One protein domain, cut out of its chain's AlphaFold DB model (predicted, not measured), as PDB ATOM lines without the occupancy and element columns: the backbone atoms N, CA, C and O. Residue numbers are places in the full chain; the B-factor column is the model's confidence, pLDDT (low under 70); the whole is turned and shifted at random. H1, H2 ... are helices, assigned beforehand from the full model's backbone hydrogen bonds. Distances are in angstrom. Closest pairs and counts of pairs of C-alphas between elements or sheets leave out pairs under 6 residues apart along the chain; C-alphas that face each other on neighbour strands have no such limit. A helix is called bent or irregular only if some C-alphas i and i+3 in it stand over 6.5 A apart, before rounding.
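Overview. This is residues 53 to 161 of the 165 residues of the protein "Hypothetical protein" of Rotaria magnacalcarata (UniProt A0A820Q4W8). A long, thin rod of three helices in a loosely joined up-and-down bundle: H1 runs one way, the long H2 runs back past it, and H3 folds back along H2 to run the same way as H1. H1 is the shortest and packs on residues 90 to 105 of H2 and on H3, while H2 and H3 reach well beyond it; residues 78 to 85 and 120 to 126, at the two turns, stick out at opposite ends of the rod. The printed part has 109 residues with three named helices, in the order H1, H2, H3, and no named strand; the class is all helix. The whole is loose, with a radius of gyration of the C-alphas of 19.0 A, and spans 66 by 24 by 20 A.

Arrangement. H1, residues 53 to 72, and H2, residues 82 to 120, form a helical hairpin. They touch, and the closest C-alphas are those of Leu 65 and Ser 97, 7.2 A apart. Their lines stand at a shallow tilt of 13 degrees, opposite ways, and H2 touches H1 with residues 90 to 105 alone. H3, residues 127 to 158, forms a second helical hairpin with H2. H2 and H3 only just touch, with 3 pairs of C-alphas within 8 A, the closest those of Thr 120 and Thr 127 at 7.5 A; the tilt is shallow, 25 degrees, opposite ways. H1 and H3 touch with 26 pairs of C-alphas within 8 A, the closest those of Gly 70 and Met 157 at 4.9 A. They run the same way at a shallow tilt of 30 degrees. Each O i to N i+4 pair in H1 and H3 is within hydrogen-bond range, and in H2 29 of 35 are.

Along the chain. H1 begins at C-alpha 53, at (158.492, 146.552, 101.099), and its residues 53 to 72 measure 28.7 A. H2, residues 82 to 120, measures 57.3 A and ends at C-alpha 120, at (149.811, 139.330, 124.818). It has a kink of 31 degrees near residue 114; it is neither bent nor irregular, but only just: C-alphas 105 and 108 are 6.4 A apart. H3, residues 127 to 158, measures 45.4 A and ends at C-alpha 158, at (167.823, 126.183, 81.281).

Size, cuts and confidence. The two C-alphas farthest apart are those of Ser 79 and Ser 122, at 66.4 A. The printed part has no cut, and the links H1 to H2 and H2 to H3 are short. Mean pLDDT of the printed part is 74.5; it is under 70 at residues 74 to 82, 112, 114 to 130 and 157 to 161.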
ATOM      1  N   VAL A  53     157.019 146.522 101.018       78.19
ATOM      2  CA  VAL A  53     158.492 146.552 101.099       78.19
ATOM      3  C   VAL A  53     159.080 145.150 101.276       78.19
ATOM      4  O   VAL A  53     160.012 144.778 100.568       78.19
ATOM      5  N   LEU A  54     158.503 144.339 102.172       73.56
ATOM      6  CA  LEU A  54     158.980 142.973 102.401       73.56
ATOM      7  C   LEU A  54     158.679 142.046 101.213       73.56
ATOM      8  O   LEU A  54     159.499 141.197 100.878       73.56
ATOM      9  N   PHE A  55     157.523 142.229 100.571       76.75
ATOM     10  CA  PHE A  55     157.120 141.462  99.390       76.75
ATOM     11  C   PHE A  55     158.049 141.737  98.207       76.75
ATOM     12  O   PHE A  55     158.587 140.813  97.605       76.75
ATOM     13  N   LEU A  56     158.295 143.016  97.926       80.75
ATOM     14  CA  LEU A  56     159.165 143.464  96.844       80.75
ATOM     15  C   LEU A  56     160.604 142.994  97.048       80.75
ATOM     16  O   LEU A  56     161.208 142.499  96.103       80.75
ATOM     17  N   ALA A  57     161.136 143.080  98.271       82.06
ATOM     18  CA  ALA A  57     162.489 142.611  98.566       82.06
ATOM     19  C   ALA A  57     162.668 141.120  98.232       82.06
ATOM     20  O   ALA A  57     163.646 140.746  97.591       82.06
ATOM     21  N   GLN A  58     161.703 140.277  98.610       78.75
ATOM     22  CA  GLN A  58     161.749 138.841  98.316       78.75
ATOM     23  C   GLN A  58     161.624 138.557  96.815       78.75
ATOM     24  O   GLN A  58     162.372 137.742  96.281       78.75
ATOM     25  N   VAL A  59     160.731 139.263  96.115       83.00
ATOM     26  CA  VAL A  59     160.565 139.125  94.659       83.00
ATOM     27  C   VAL A  59     161.839 139.530  93.910       83.00
ATOM     28  O   VAL A  59     162.271 138.807  93.016       83.00
ATOM     29  N   VAL A  60     162.480 140.636  94.294       86.00
ATOM     30  CA  VAL A  60     163.741 141.087  93.683       86.00
ATOM     31  C   VAL A  60     164.853 140.063  93.907       86.00
ATOM     32  O   VAL A  60     165.538 139.695  92.956       86.00
ATOM     33  N   VAL A  61     165.003 139.550  95.133       83.81
ATOM     34  CA  VAL A  61     166.002 138.513  95.444       83.81
ATOM     35  C   VAL A  61     165.743 137.235  94.642       83.81
ATOM     36  O   VAL A  61     166.687 136.665  94.101       83.81
ATOM     37  N   ALA A  62     164.484 136.816  94.496       83.94
ATOM     38  CA  ALA A  62     164.114 135.649  93.695       83.94
ATOM     39  C   ALA A  62     164.457 135.815  92.207       83.94
ATOM     40  O   ALA A  62     164.953 134.873  91.588       83.94
ATOM     41  N   ILE A  63     164.238 137.006  91.641       85.06
ATOM     42  CA  ILE A  63     164.593 137.320  90.249       85.06
ATOM     43  C   ILE A  63     166.112 137.300  90.069       85.06
ATOM     44  O   ILE A  63     166.605 136.655  89.150       85.06
ATOM     45  N   VAL A  64     166.862 137.959  90.957       85.94
ATOM     46  CA  VAL A  64     168.331 138.004  90.885       85.94
ATOM     47  C   VAL A  64     168.928 136.604  91.021       85.94
ATOM     48  O   VAL A  64     169.757 136.218  90.202       85.94
ATOM     49  N   LEU A  65     168.479 135.815  92.001       83.50
ATOM     50  CA  LEU A  65     168.926 134.431  92.162       83.50
ATOM     51  C   LEU A  65     168.551 133.577  90.948       83.50
ATOM     52  O   LEU A  65     169.393 132.827  90.466       83.50
ATOM     53  N   GLY A  66     167.332 133.719  90.420       82.31
ATOM     54  CA  GLY A  66     166.894 133.029  89.205       82.31
ATOM     55  C   GLY A  66     167.758 133.361  87.987       82.31
ATOM     56  O   GLY A  66     168.124 132.455  87.245       82.31
ATOM     57  N   LEU A  67     168.148 134.628  87.816       83.44
ATOM     58  CA  LEU A  67     169.050 135.063  86.746       83.44
ATOM     59  C   LEU A  67     170.473 134.530  86.931       83.44
ATOM     60  O   LEU A  67     171.078 134.086  85.963       83.44
ATOM     61  N   VAL A  68     171.005 134.530  88.158       83.06
ATOM     62  CA  VAL A  68     172.336 133.969  88.453       83.06
ATOM     63  C   VAL A  68     172.362 132.469  88.162       83.06
ATOM     64  O   VAL A  68     173.263 131.996  87.475       83.06
ATOM     65  N   VAL A  69     171.354 131.726  88.631       79.06
ATOM     66  CA  VAL A  69     171.185 130.295  88.331       79.06
ATOM     67  C   VAL A  69     171.075 130.094  86.818       79.06
ATOM     68  O   VAL A  69     171.812 129.298  86.247       79.06
ATOM     69  N   GLY A  70     170.189 130.841  86.156       76.50
ATOM     70  CA  GLY A  70     169.967 130.747  84.716       76.50
ATOM     71  C   GLY A  70     171.233 131.003  83.901       76.50
ATOM     72  O   GLY A  70     171.517 130.244  82.984       76.50
ATOM     73  N   PHE A  71     172.034 132.003  84.273       77.50
ATOM     74  CA  PHE A  71     173.282 132.336  83.588       77.50
ATOM     75  C   PHE A  71     174.362 131.262  83.769       77.50
ATOM     76  O   PHE A  71     175.018 130.890  82.800       77.50
ATOM     77  N   VAL A  72     174.516 130.721  84.984       77.12
ATOM     78  CA  VAL A  72     175.493 129.654  85.283       77.12
ATOM     79  C   VAL A  72     175.202 128.381  84.482       77.12
ATOM     80  O   VAL A  72     176.132 127.714  84.035       77.12
ATOM     81  N   PHE A  73     173.923 128.055  84.272       70.19
ATOM     82  CA  PHE A  73     173.503 126.823  83.599       70.19
ATOM     83  C   PHE A  73     173.215 126.974  82.089       70.19
ATOM     84  O   PHE A  73     172.833 125.996  81.448       70.19
ATOM     85  N   ASN A  74     173.431 128.156  81.498       65.25
ATOM     86  CA  ASN A  74     173.123 128.446  80.087       65.25
ATOM     87  C   ASN A  74     174.152 127.876  79.081       65.25
ATOM     88  O   ASN A  74     173.920 127.885  77.875       65.25
ATOM     89  N   SER A  75     175.312 127.395  79.537       56.94
ATOM     90  CA  SER A  75     176.432 127.014  78.653       56.94
ATOM     91  C   SER A  75     176.896 125.578  78.863       56.94
ATOM     92  O   SER A  75     178.081 125.332  79.063       56.94
ATOM     93  N   LEU A  76     175.971 124.616  78.851       56.12
ATOM     94  CA  LEU A  76     176.325 123.221  79.099       56.12
ATOM     95  C   LEU A  76     176.187 122.351  77.860       56.12
ATOM     96  O   LEU A  76     175.099 122.097  77.344       56.12
ATOM     97  N   GLU A  77     177.355 121.916  77.398       52.53
ATOM     98  CA  GLU A  77     177.566 121.046  76.255       52.53
ATOM     99  C   GLU A  77     176.732 119.765  76.335       52.53
ATOM    100  O   GLU A  77     176.704 119.048  77.340       52.53
ATOM    101  N   LYS A  78     176.066 119.463  75.214       53.03
ATOM    102  CA  LYS A  78     175.262 118.261  74.954       53.03
ATOM    103  C   LYS A  78     176.141 117.017  74.733       53.03
ATOM    104  O   LYS A  78     175.925 116.260  73.794       53.03
ATOM    105  N   SER A  79     177.144 116.805  75.575       53.34
ATOM    106  CA  SER A  79     177.953 115.580  75.588       53.34
ATOM    107  C   SER A  79     177.382 114.568  76.590       53.34
ATOM    108  O   SER A  79     176.928 114.943  77.673       53.34
ATOM    109  N   ILE A  80     177.380 113.288  76.202       60.25
ATOM    110  CA  ILE A  80     176.619 112.193  76.834       60.25
ATOM    111  C   ILE A  80     177.033 111.953  78.301       60.25
ATOM    112  O   ILE A  80     176.172 111.661  79.127       60.25
ATOM    113  N   ASP A  81     178.302 112.185  78.652       60.78
ATOM    114  CA  ASP A  81     178.833 111.938  80.002       60.78
ATOM    115  C   ASP A  81     178.704 113.127  80.991       60.78
ATOM    116  O   ASP A  81     178.208 112.920  82.102       60.78
ATOM    117  N   PRO A  82     179.050 114.392  80.654       69.62
ATOM    118  CA  PRO A  82     178.905 115.520  81.594       69.62
ATOM    119  C   PRO A  82     177.466 116.061  81.721       69.62
ATOM    120  O   PRO A  82     177.155 116.806  82.657       69.62
ATOM    121  N   GLY A  83     176.553 115.684  80.819       71.12
ATOM    122  CA  GLY A  83     175.184 116.208  80.789       71.12
ATOM    123  C   GLY A  83     174.326 115.832  82.008       71.12
ATOM    124  O   GLY A  83     173.485 116.626  82.437       71.12
ATOM    125  N   ILE A  84     174.537 114.652  82.601       76.00
ATOM    126  CA  ILE A  84     173.767 114.190  83.772       76.00
ATOM    127  C   ILE A  84     174.176 114.961  85.031       76.00
ATOM    128  O   ILE A  84     173.309 115.448  85.761       76.00
ATOM    129  N   GLN A  85     175.482 115.125  85.270       80.06
ATOM    130  CA  GLN A  85     175.994 115.886  86.414       80.06
ATOM    131  C   GLN A  85     175.530 117.340  86.360       80.06
ATOM    132  O   GLN A  85     175.159 117.907  87.386       80.06
ATOM    133  N   ASN A  86     175.471 117.920  85.163       77.38
ATOM    134  CA  ASN A  86     174.948 119.259  84.985       77.38
ATOM    135  C   ASN A  86     173.458 119.387  85.349       77.38
ATOM    136  O   ASN A  86     173.066 120.301  86.072       77.38
ATOM    137  N   ARG A  87     172.620 118.443  84.903       76.75
ATOM    138  CA  ARG A  87     171.187 118.427  85.249       76.75
ATOM    139  C   ARG A  87     170.975 118.275  86.754       76.75
ATOM    140  O   ARG A  87     170.142 118.970  87.332       76.75
ATOM    141  N   LEU A  88     171.755 117.403  87.394       83.06
ATOM    142  CA  LEU A  88     171.734 117.234  88.848       83.06
ATOM    143  C   LEU A  88     172.223 118.493  89.573       83.06
ATOM    144  O   LEU A  88     171.601 118.904  90.551       83.06
ATOM    145  N   GLY A  89     173.277 119.138  89.071       83.56
ATOM    146  CA  GLY A  89     173.788 120.408  89.584       83.56
ATOM    147  C   GLY A  89     172.753 121.530  89.497       83.56
ATOM    148  O   GLY A  89     172.566 122.259  90.471       83.56
ATOM    149  N   ALA A  90     172.019 121.613  88.386       80.19
ATOM    150  CA  ALA A  90     170.948 122.586  88.196       80.19
ATOM    151  C   ALA A  90     169.823 122.388  89.222       80.19
ATOM    152  O   ALA A  90     169.456 123.329  89.925       80.19
ATOM    153  N   ILE A  91     169.324 121.157  89.381       82.94
ATOM    154  CA  ILE A  91     168.267 120.844  90.357       82.94
ATOM    155  C   ILE A  91     168.759 121.090  91.792       82.94
ATOM    156  O   ILE A  91     168.042 121.689  92.595       82.94
ATOM    157  N   PHE A  92     169.990 120.688  92.117       86.25
ATOM    158  CA  PHE A  92     170.586 120.920  93.432       86.25
ATOM    159  C   PHE A  92     170.676 122.417  93.755       86.25
ATOM    160  O   PHE A  92     170.226 122.852  94.816       86.25
ATOM    161  N   PHE A  93     171.184 123.226  92.825       84.62
ATOM    162  CA  PHE A  93     171.331 124.666  93.026       84.62
ATOM    163  C   PHE A  93     169.970 125.384  93.116       84.62
ATOM    164  O   PHE A  93     169.792 126.283  93.944       84.62
ATOM    165  N   MET A  94     168.965 124.936  92.353       83.31
ATOM    166  CA  MET A  94     167.578 125.400  92.484       83.31
ATOM    167  C   MET A  94     166.995 125.120  93.880       83.31
ATOM    168  O   MET A  94     166.394 126.001  94.492       83.31
ATOM    169  N   VAL A  95     167.200 123.921  94.427       87.50
ATOM    170  CA  VAL A  95     166.695 123.563  95.766       87.50
ATOM    171  C   VAL A  95     167.430 124.329  96.871       87.50
ATOM    172  O   VAL A  95     166.797 124.817  97.815       87.50
ATOM    173  N   VAL A  96     168.753 124.473  96.761       89.62
ATOM    174  CA  VAL A  96     169.568 125.189  97.754       89.62
ATOM    175  C   VAL A  96     169.216 126.673  97.788       89.62
ATOM    176  O   VAL A  96     168.968 127.210  98.868       89.62
ATOM    177  N   SER A  97     169.122 127.328  96.628       84.31
ATOM    178  CA  SER A  97     168.741 128.746  96.547       84.31
ATOM    179  C   SER A  97     167.363 129.004  97.167       84.31
ATOM    180  O   SER A  97     167.209 129.925  97.973       84.31
ATOM    181  N   GLN A  98     166.389 128.124  96.911       84.25
ATOM    182  CA  GLN A  98     165.059 128.213  97.513       84.25
ATOM    183  C   GLN A  98     165.079 127.978  99.033       84.25
ATOM    184  O   GLN A  98     164.346 128.631  99.780       84.25
ATOM    185  N   THR A  99     165.938 127.079  99.519       89.19
ATOM    186  CA  THR A  99     166.098 126.809 100.956       89.19
ATOM    187  C   THR A  99     166.693 128.015 101.680       89.19
ATOM    188  O   THR A  99     166.147 128.452 102.696       89.19
ATOM    189  N   LEU A 100     167.743 128.629 101.132       86.50
ATOM    190  CA  LEU A 100     168.335 129.845 101.698       86.50
ATOM    191  C   LEU A 100     167.330 131.009 101.728       86.50
ATOM    192  O   LEU A 100     167.225 131.701 102.742       86.50
ATOM    193  N   GLY A 101     166.508 131.167 100.684       83.44
ATOM    194  CA  GLY A 101     165.430 132.164 100.656       83.44
ATOM    195  C   GLY A 101     164.397 131.984 101.779       83.44
ATOM    196  O   GLY A 101     163.936 132.964 102.380       83.44
ATOM    197  N   THR A 102     164.071 130.734 102.139       82.44
ATOM    198  CA  THR A 102     163.167 130.467 103.273       82.44
ATOM    199  C   THR A 102     163.772 130.840 104.624       82.44
ATOM    200  O   THR A 102     163.045 131.334 105.486       82.44
ATOM    201  N   ILE A 103     165.088 130.685 104.800       87.62
ATOM    202  CA  ILE A 103     165.782 131.059 106.040       87.62
ATOM    203  C   ILE A 103     165.735 132.579 106.232       87.62
ATOM    204  O   ILE A 103     165.331 133.052 107.294       87.62
ATOM    205  N   THR A 104     166.036 133.357 105.189       84.25
ATOM    206  CA  THR A 104     165.974 134.831 105.229       84.25
ATOM    207  C   THR A 104     164.560 135.346 105.525       84.25
ATOM    208  O   THR A 104     164.372 136.335 106.235       84.25
ATOM    209  N   SER A 105     163.532 134.643 105.044       76.94
ATOM    210  CA  SER A 105     162.127 134.995 105.286       76.94
ATOM    211  C   SER A 105     161.673 134.800 106.744       76.94
ATOM    212  O   SER A 105     160.654 135.365 107.146       76.94
ATOM    213  N   LEU A 106     162.415 134.049 107.569       82.12
ATOM    214  CA  LEU A 106     162.108 133.867 108.997       82.12
ATOM    215  C   LEU A 106     162.490 135.085 109.854       82.12
ATOM    216  O   LEU A 106     161.869 135.336 110.888       82.12
ATOM    217  N   GLU A 107     163.470 135.882 109.438       81.31
ATOM    218  CA  GLU A 107     163.934 137.056 110.186       81.31
ATOM    219  C   GLU A 107     162.835 138.111 110.475       81.31
ATOM    220  O   GLU A 107     162.702 138.554 111.626       81.31
ATOM    221  N   PRO A 108     161.971 138.505 109.516       76.44
ATOM    222  CA  PRO A 108     160.865 139.424 109.793       76.44
ATOM    223  C   PRO A 108     159.798 138.828 110.724       76.44
ATOM    224  O   PRO A 108     159.167 139.571 111.484       76.44
ATOM    225  N   LEU A 109     159.604 137.502 110.718       73.62
ATOM    226  CA  LEU A 109     158.736 136.825 111.690       73.62
ATOM    227  C   LEU A 109     159.314 136.946 113.099       73.62
ATOM    228  O   LEU A 109     158.575 137.202 114.051       73.62
ATOM    229  N   ILE A 110     160.640 136.850 113.223       80.75
ATOM    230  CA  ILE A 110     161.330 137.004 114.497       80.75
ATOM    231  C   ILE A 110     161.154 138.419 115.059       80.75
ATOM    232  O   ILE A 110     160.796 138.573 116.225       80.75
ATOM    233  N   LYS A 111     161.312 139.455 114.231       76.50
ATOM    234  CA  LYS A 111     161.114 140.855 114.651       76.50
ATOM    235  C   LYS A 111     159.672 141.117 115.111       76.50
ATOM    236  O   LYS A 111     159.457 141.722 116.160       76.50
ATOM    237  N   LYS A 112     158.671 140.586 114.396       67.19
ATOM    238  CA  LYS A 112     157.248 140.705 114.778       67.19
ATOM    239  C   LYS A 112     156.905 139.943 116.070       67.19
ATOM    240  O   LYS A 112     156.003 140.368 116.795       67.19
ATOM    241  N   ARG A 113     157.616 138.848 116.386       72.25
ATOM    242  CA  ARG A 113     157.375 138.030 117.593       72.25
ATOM    243  C   ARG A 113     157.639 138.801 118.891       72.25
ATOM    244  O   ARG A 113     156.907 138.627 119.859       72.25
ATOM    245  N   VAL A 114     158.620 139.708 118.891       66.75
ATOM    246  CA  VAL A 114     158.969 140.534 120.062       66.75
ATOM    247  C   VAL A 114     157.842 141.518 120.388       66.75
ATOM    248  O   VAL A 114     157.405 141.605 121.534       66.75
ATOM    249  N   SER A 115     157.268 142.178 119.374       63.47
ATOM    250  CA  SER A 115     156.101 143.056 119.561       63.47
ATOM    251  C   SER A 115     154.835 142.303 119.985       63.47
ATOM    252  O   SER A 115     153.941 142.881 120.604       63.47
ATOM    253  N   TYR A 116     154.728 141.019 119.643       63.75
ATOM    254  CA  TYR A 116     153.577 140.185 119.978       63.75
ATOM    255  C   TYR A 116     153.564 139.747 121.448       63.75
ATOM    256  O   TYR A 116     152.507 139.773 122.083       63.75
ATOM    257  N   ILE A 117     154.730 139.406 122.011       65.25
ATOM    258  CA  ILE A 117     154.864 139.073 123.439       65.25
ATOM    259  C   ILE A 117     154.396 140.258 124.290       65.25
ATOM    260  O   ILE A 117     153.602 140.070 125.204       65.25
ATOM    261  N   HIS A 118     154.774 141.481 123.908       64.19
ATOM    262  CA  HIS A 118     154.356 142.702 124.599       64.19
ATOM    263  C   HIS A 118     152.832 142.945 124.557       64.19
ATOM    264  O   HIS A 118     152.244 143.381 125.539       64.19
ATOM    265  N   LYS A 119     152.157 142.611 123.447       58.25
ATOM    266  CA  LYS A 119     150.693 142.765 123.308       58.25
ATOM    267  C   LYS A 119     149.883 141.657 123.985       58.25
ATOM    268  O   LYS A 119     148.725 141.872 124.331       58.25
ATOM    269  N   THR A 120     150.479 140.483 124.187       56.66
ATOM    270  CA  THR A 120     149.811 139.330 124.818       56.66
ATOM    271  C   THR A 120     149.542 139.564 126.309       56.66
ATOM    272  O   THR A 120     148.576 139.031 126.846       56.66
ATOM    273  N   ILE A 121     150.314 140.449 126.946       56.31
ATOM    274  CA  ILE A 121     150.146 140.857 128.351       56.31
ATOM    275  C   ILE A 121     148.780 141.545 128.584       56.31
ATOM    276  O   ILE A 121     148.263 141.533 129.694       56.31
ATOM    277  N   SER A 122     148.141 142.070 127.529       54.03
ATOM    278  CA  SER A 122     146.836 142.748 127.598       54.03
ATOM    279  C   SER A 122     145.609 141.820 127.432       54.03
ATOM    280  O   SER A 122     144.496 142.320 127.300       54.03
ATOM    281  N   ALA A 123     145.791 140.491 127.423       52.62
ATOM    282  CA  ALA A 123     144.744 139.457 127.555       52.62
ATOM    283  C   ALA A 123     143.542 139.484 126.569       52.62
ATOM    284  O   ALA A 123     142.473 138.977 126.901       52.62
ATOM    285  N   TYR A 124     143.680 140.028 125.353       50.25
ATOM    286  CA  TYR A 124     142.493 140.347 124.535       50.25
ATOM    287  C   TYR A 124     141.980 139.281 123.544       50.25
ATOM    288  O   TYR A 124     140.846 139.408 123.105       50.25
ATOM    289  N   TYR A 125     142.720 138.227 123.170       51.84
ATOM    290  CA  TYR A 125     142.218 137.232 122.197       51.84
ATOM    291  C   TYR A 125     142.851 135.851 122.381       51.84
ATOM    292  O   TYR A 125     143.913 135.724 122.976       51.84
ATOM    293  N   ARG A 126     142.227 134.802 121.829       58.22
ATOM    294  CA  ARG A 126     142.817 133.460 121.687       58.22
ATOM    295  C   ARG A 126     143.953 133.536 120.655       58.22
ATOM    296  O   ARG A 126     143.777 133.282 119.465       58.22
ATOM    297  N   THR A 127     145.106 134.012 121.111       59.34
ATOM    298  CA  THR A 127     146.133 134.647 120.276       59.34
ATOM    299  C   THR A 127     146.848 133.667 119.338       59.34
ATOM    300  O   THR A 127     147.248 134.030 118.232       59.34
ATOM    301  N   THR A 128     146.955 132.395 119.731       63.28
ATOM    302  CA  THR A 128     147.707 131.366 118.997       63.28
ATOM    303  C   THR A 128     147.094 131.019 117.642       63.28
ATOM    304  O   THR A 128     147.818 130.981 116.651       63.28
ATOM    305  N   THR A 129     145.774 130.832 117.556       66.44
ATOM    306  CA  THR A 129     145.096 130.516 116.287       66.44
ATOM    307  C   THR A 129     145.232 131.666 115.291       66.44
ATOM    308  O   THR A 129     145.599 131.444 114.140       66.44
ATOM    309  N   PHE A 130     145.033 132.905 115.744       68.44
ATOM    310  CA  PHE A 130     145.209 134.099 114.915       68.44
ATOM    311  C   PHE A 130     146.651 134.236 114.405       68.44
ATOM    312  O   PHE A 130     146.875 134.542 113.232       68.44
ATOM    313  N   PHE A 131     147.636 133.996 115.276       71.38
ATOM    314  CA  PHE A 131     149.051 134.062 114.918       71.38
ATOM    315  C   PHE A 131     149.417 133.006 113.874       71.38
ATOM    316  O   PHE A 131     149.995 133.349 112.845       71.38
ATOM    317  N   ILE A 132     149.016 131.751 114.089       73.69
ATOM    318  CA  ILE A 132     149.271 130.644 113.158       73.69
ATOM    319  C   ILE A 132     148.697 130.963 111.775       73.69
ATOM    320  O   ILE A 132     149.391 130.838 110.773       73.69
ATOM    321  N   VAL A 133     147.463 131.456 111.713       76.69
ATOM    322  CA  VAL A 133     146.785 131.797 110.452       76.69
ATOM    323  C   VAL A 133     147.489 132.932 109.727       76.69
ATOM    324  O   VAL A 133     147.687 132.870 108.516       76.69
ATOM    325  N   LYS A 134     147.908 133.956 110.473       74.88
ATOM    326  CA  LYS A 134     148.652 135.086 109.925       74.88
ATOM    327  C   LYS A 134     150.001 134.648 109.354       74.88
ATOM    328  O   LYS A 134     150.344 135.082 108.260       74.88
ATOM    329  N   VAL A 135     150.735 133.785 110.060       77.88
ATOM    330  CA  VAL A 135     152.031 133.249 109.608       77.88
ATOM    331  C   VAL A 135     151.857 132.363 108.379       77.88
ATOM    332  O   VAL A 135     152.560 132.557 107.394       77.88
ATOM    333  N   ILE A 136     150.898 131.436 108.406       80.81
ATOM    334  CA  ILE A 136     150.609 130.538 107.283       80.81
ATOM    335  C   ILE A 136     150.265 131.348 106.029       80.81
ATOM    336  O   ILE A 136     150.821 131.088 104.967       80.81
ATOM    337  N   CYS A 137     149.402 132.360 106.149       78.19
ATOM    338  CA  CYS A 137     148.974 133.172 105.012       78.19
ATOM    339  C   CYS A 137     150.115 134.033 104.431       78.19
ATOM    340  O   CYS A 137     150.268 134.093 103.211       78.19
ATOM    341  N   ASP A 138     150.953 134.635 105.284       78.00
ATOM    342  CA  ASP A 138     152.115 135.442 104.865       78.00
ATOM    343  C   ASP A 138     153.181 134.569 104.175       78.00
ATOM    344  O   ASP A 138     153.633 134.882 103.074       78.00
ATOM    345  N   VAL A 139     153.520 133.418 104.772       78.56
ATOM    346  CA  VAL A 139     154.520 132.479 104.237       78.56
ATOM    347  C   VAL A 139     154.050 131.848 102.928       78.56
ATOM    348  O   VAL A 139     154.825 131.797 101.977       78.56
ATOM    349  N   LEU A 140     152.795 131.390 102.845       82.06
ATOM    350  CA  LEU A 140     152.247 130.817 101.612       82.06
ATOM    351  C   LEU A 140     152.234 131.846 100.483       82.06
ATOM    352  O   LEU A 140     152.705 131.546  99.390       82.06
ATOM    353  N   SER A 141     151.738 133.059 100.743       80.50
ATOM    354  CA  SER A 141     151.614 134.085  99.707       80.50
ATOM    355  C   SER A 141     152.976 134.500  99.150       80.50
ATOM    356  O   SER A 141     153.131 134.576  97.934       80.50
ATOM    357  N   MET A 142     153.971 134.714 100.013       78.69
ATOM    358  CA  MET A 142     155.331 135.073  99.592       78.69
ATOM    359  C   MET A 142     156.015 133.923  98.846       78.69
ATOM    360  O   MET A 142     156.665 134.132  97.821       78.69
ATOM    361  N   ARG A 143     155.846 132.688  99.336       82.44
ATOM    362  CA  ARG A 143     156.542 131.514  98.802       82.44
ATOM    363  C   ARG A 143     155.983 131.057  97.462       82.44
ATOM    364  O   ARG A 143     156.772 130.715  96.589       82.44
ATOM    365  N   ILE A 144     154.662 131.071  97.278       85.12
ATOM    366  CA  ILE A 144     154.037 130.694  96.001       85.12
ATOM    367  C   ILE A 144     154.500 131.653  94.899       85.12
ATOM    368  O   ILE A 144     154.955 131.201  93.853       85.12
ATOM    369  N   VAL A 145     154.478 132.964  95.162       84.75
ATOM    370  CA  VAL A 145     154.909 133.973  94.181       84.75
ATOM    371  C   VAL A 145     156.395 133.825  93.848       84.75
ATOM    372  O   VAL A 145     156.750 133.731  92.674       84.75
ATOM    373  N   SER A 146     157.262 133.739  94.863       83.38
ATOM    374  CA  SER A 146     158.707 133.581  94.657       83.38
ATOM    375  C   SER A 146     159.053 132.278  93.932       83.38
ATOM    376  O   SER A 146     159.932 132.271  93.076       83.38
ATOM    377  N   SER A 147     158.371 131.174  94.254       85.12
ATOM    378  CA  SER A 147     158.627 129.868  93.639       85.12
ATOM    379  C   SER A 147     158.207 129.829  92.173       85.12
ATOM    380  O   SER A 147     158.936 129.265  91.362       85.12
ATOM    381  N   ILE A 148     157.065 130.432  91.824       87.56
ATOM    382  CA  ILE A 148     156.590 130.493  90.435       87.56
ATOM    383  C   ILE A 148     157.553 131.330  89.593       87.56
ATOM    384  O   ILE A 148     158.010 130.862  88.553       87.56
ATOM    385  N   LEU A 149     157.925 132.524  90.064       85.94
ATOM    386  CA  LEU A 149     158.867 133.397  89.354       85.94
ATOM    387  C   LEU A 149     160.221 132.722  89.136       85.94
ATOM    388  O   LEU A 149     160.742 132.729  88.022       85.94
ATOM    389  N   PHE A 150     160.755 132.093  90.183       82.56
ATOM    390  CA  PHE A 150     162.007 131.357  90.092       82.56
ATOM    391  C   PHE A 150     161.916 130.207  89.083       82.56
ATOM    392  O   PHE A 150     162.779 130.090  88.218       82.56
ATOM    393  N   SER A 151     160.845 129.403  89.134       80.44
ATOM    394  CA  SER A 151     160.638 128.308  88.176       80.44
ATOM    395  C   SER A 151     160.484 128.794  86.735       80.44
ATOM    396  O   SER A 151     161.000 128.146  85.832       80.44
ATOM    397  N   LEU A 152     159.844 129.948  86.512       84.44
ATOM    398  CA  LEU A 152     159.643 130.517  85.181       84.44
ATOM    399  C   LEU A 152     160.974 130.968  84.560       84.44
ATOM    400  O   LEU A 152     161.259 130.652  83.408       84.44
ATOM    401  N   ILE A 153     161.804 131.671  85.337       81.62
ATOM    402  CA  ILE A 153     163.124 132.153  84.896       81.62
ATOM    403  C   ILE A 153     164.073 130.972  84.693       81.62
ATOM    404  O   ILE A 153     164.729 130.880  83.656       81.62
ATOM    405  N   ALA A 154     164.109 130.047  85.655       74.94
ATOM    406  CA  ALA A 154     164.930 128.850  85.567       74.94
ATOM    407  C   ALA A 154     164.554 128.018  84.336       74.94
ATOM    408  O   ALA A 154     165.442 127.634  83.585       74.94
ATOM    409  N   TYR A 155     163.263 127.795  84.076       75.88
ATOM    410  CA  TYR A 155     162.793 127.073  82.890       75.88
ATOM    411  C   TYR A 155     163.163 127.789  81.584       75.88
ATOM    412  O   TYR A 155     163.685 127.158  80.668       75.88
ATOM    413  N   CYS A 156     162.960 129.110  81.517       71.69
ATOM    414  CA  CYS A 156     163.283 129.902  80.333       71.69
ATOM    415  C   CYS A 156     164.788 129.888  80.004       71.69
ATOM    416  O   CYS A 156     165.144 129.815  78.833       71.69
ATOM    417  N   MET A 157     165.669 129.910  81.012       66.62
ATOM    418  CA  MET A 157     167.124 129.943  80.796       66.62
ATOM    419  C   MET A 157     167.789 128.568  80.705       66.62
ATOM    420  O   MET A 157     168.802 128.433  80.033       66.62
ATOM    421  N   THR A 158     167.246 127.540  81.360       63.94
ATOM    422  CA  THR A 158     167.823 126.183  81.281       63.94
ATOM    423  C   THR A 158     167.450 125.444  79.997       63.94
ATOM    424  O   THR A 158     168.036 124.400  79.720       63.94
ATOM    425  N   GLY A 159     166.496 125.956  79.205       58.69
ATOM    426  CA  GLY A 159     166.180 125.411  77.882       58.69
ATOM    427  C   GLY A 159     165.787 123.930  77.909       58.69
ATOM    428  O   GLY A 159     166.101 123.187  76.978       58.69
ATOM    429  N   LEU A 160     165.133 123.478  78.986       53.09
ATOM    430  CA  LEU A 160     164.807 122.063  79.213       53.09
ATOM    431  C   LEU A 160     163.830 121.474  78.171       53.09
ATOM    432  O   LEU A 160     163.706 120.256  78.104       53.09
ATOM    433  N   GLU A 161     163.220 122.309  77.324       49.06
ATOM    434  CA  GLU A 161     162.343 121.944  76.199       49.06
ATOM    435  C   GLU A 161     162.780 122.651  74.895       49.06
ATOM    436  O   GLU A 161     162.011 123.348  74.244       49.06
TER     437      GLU A 161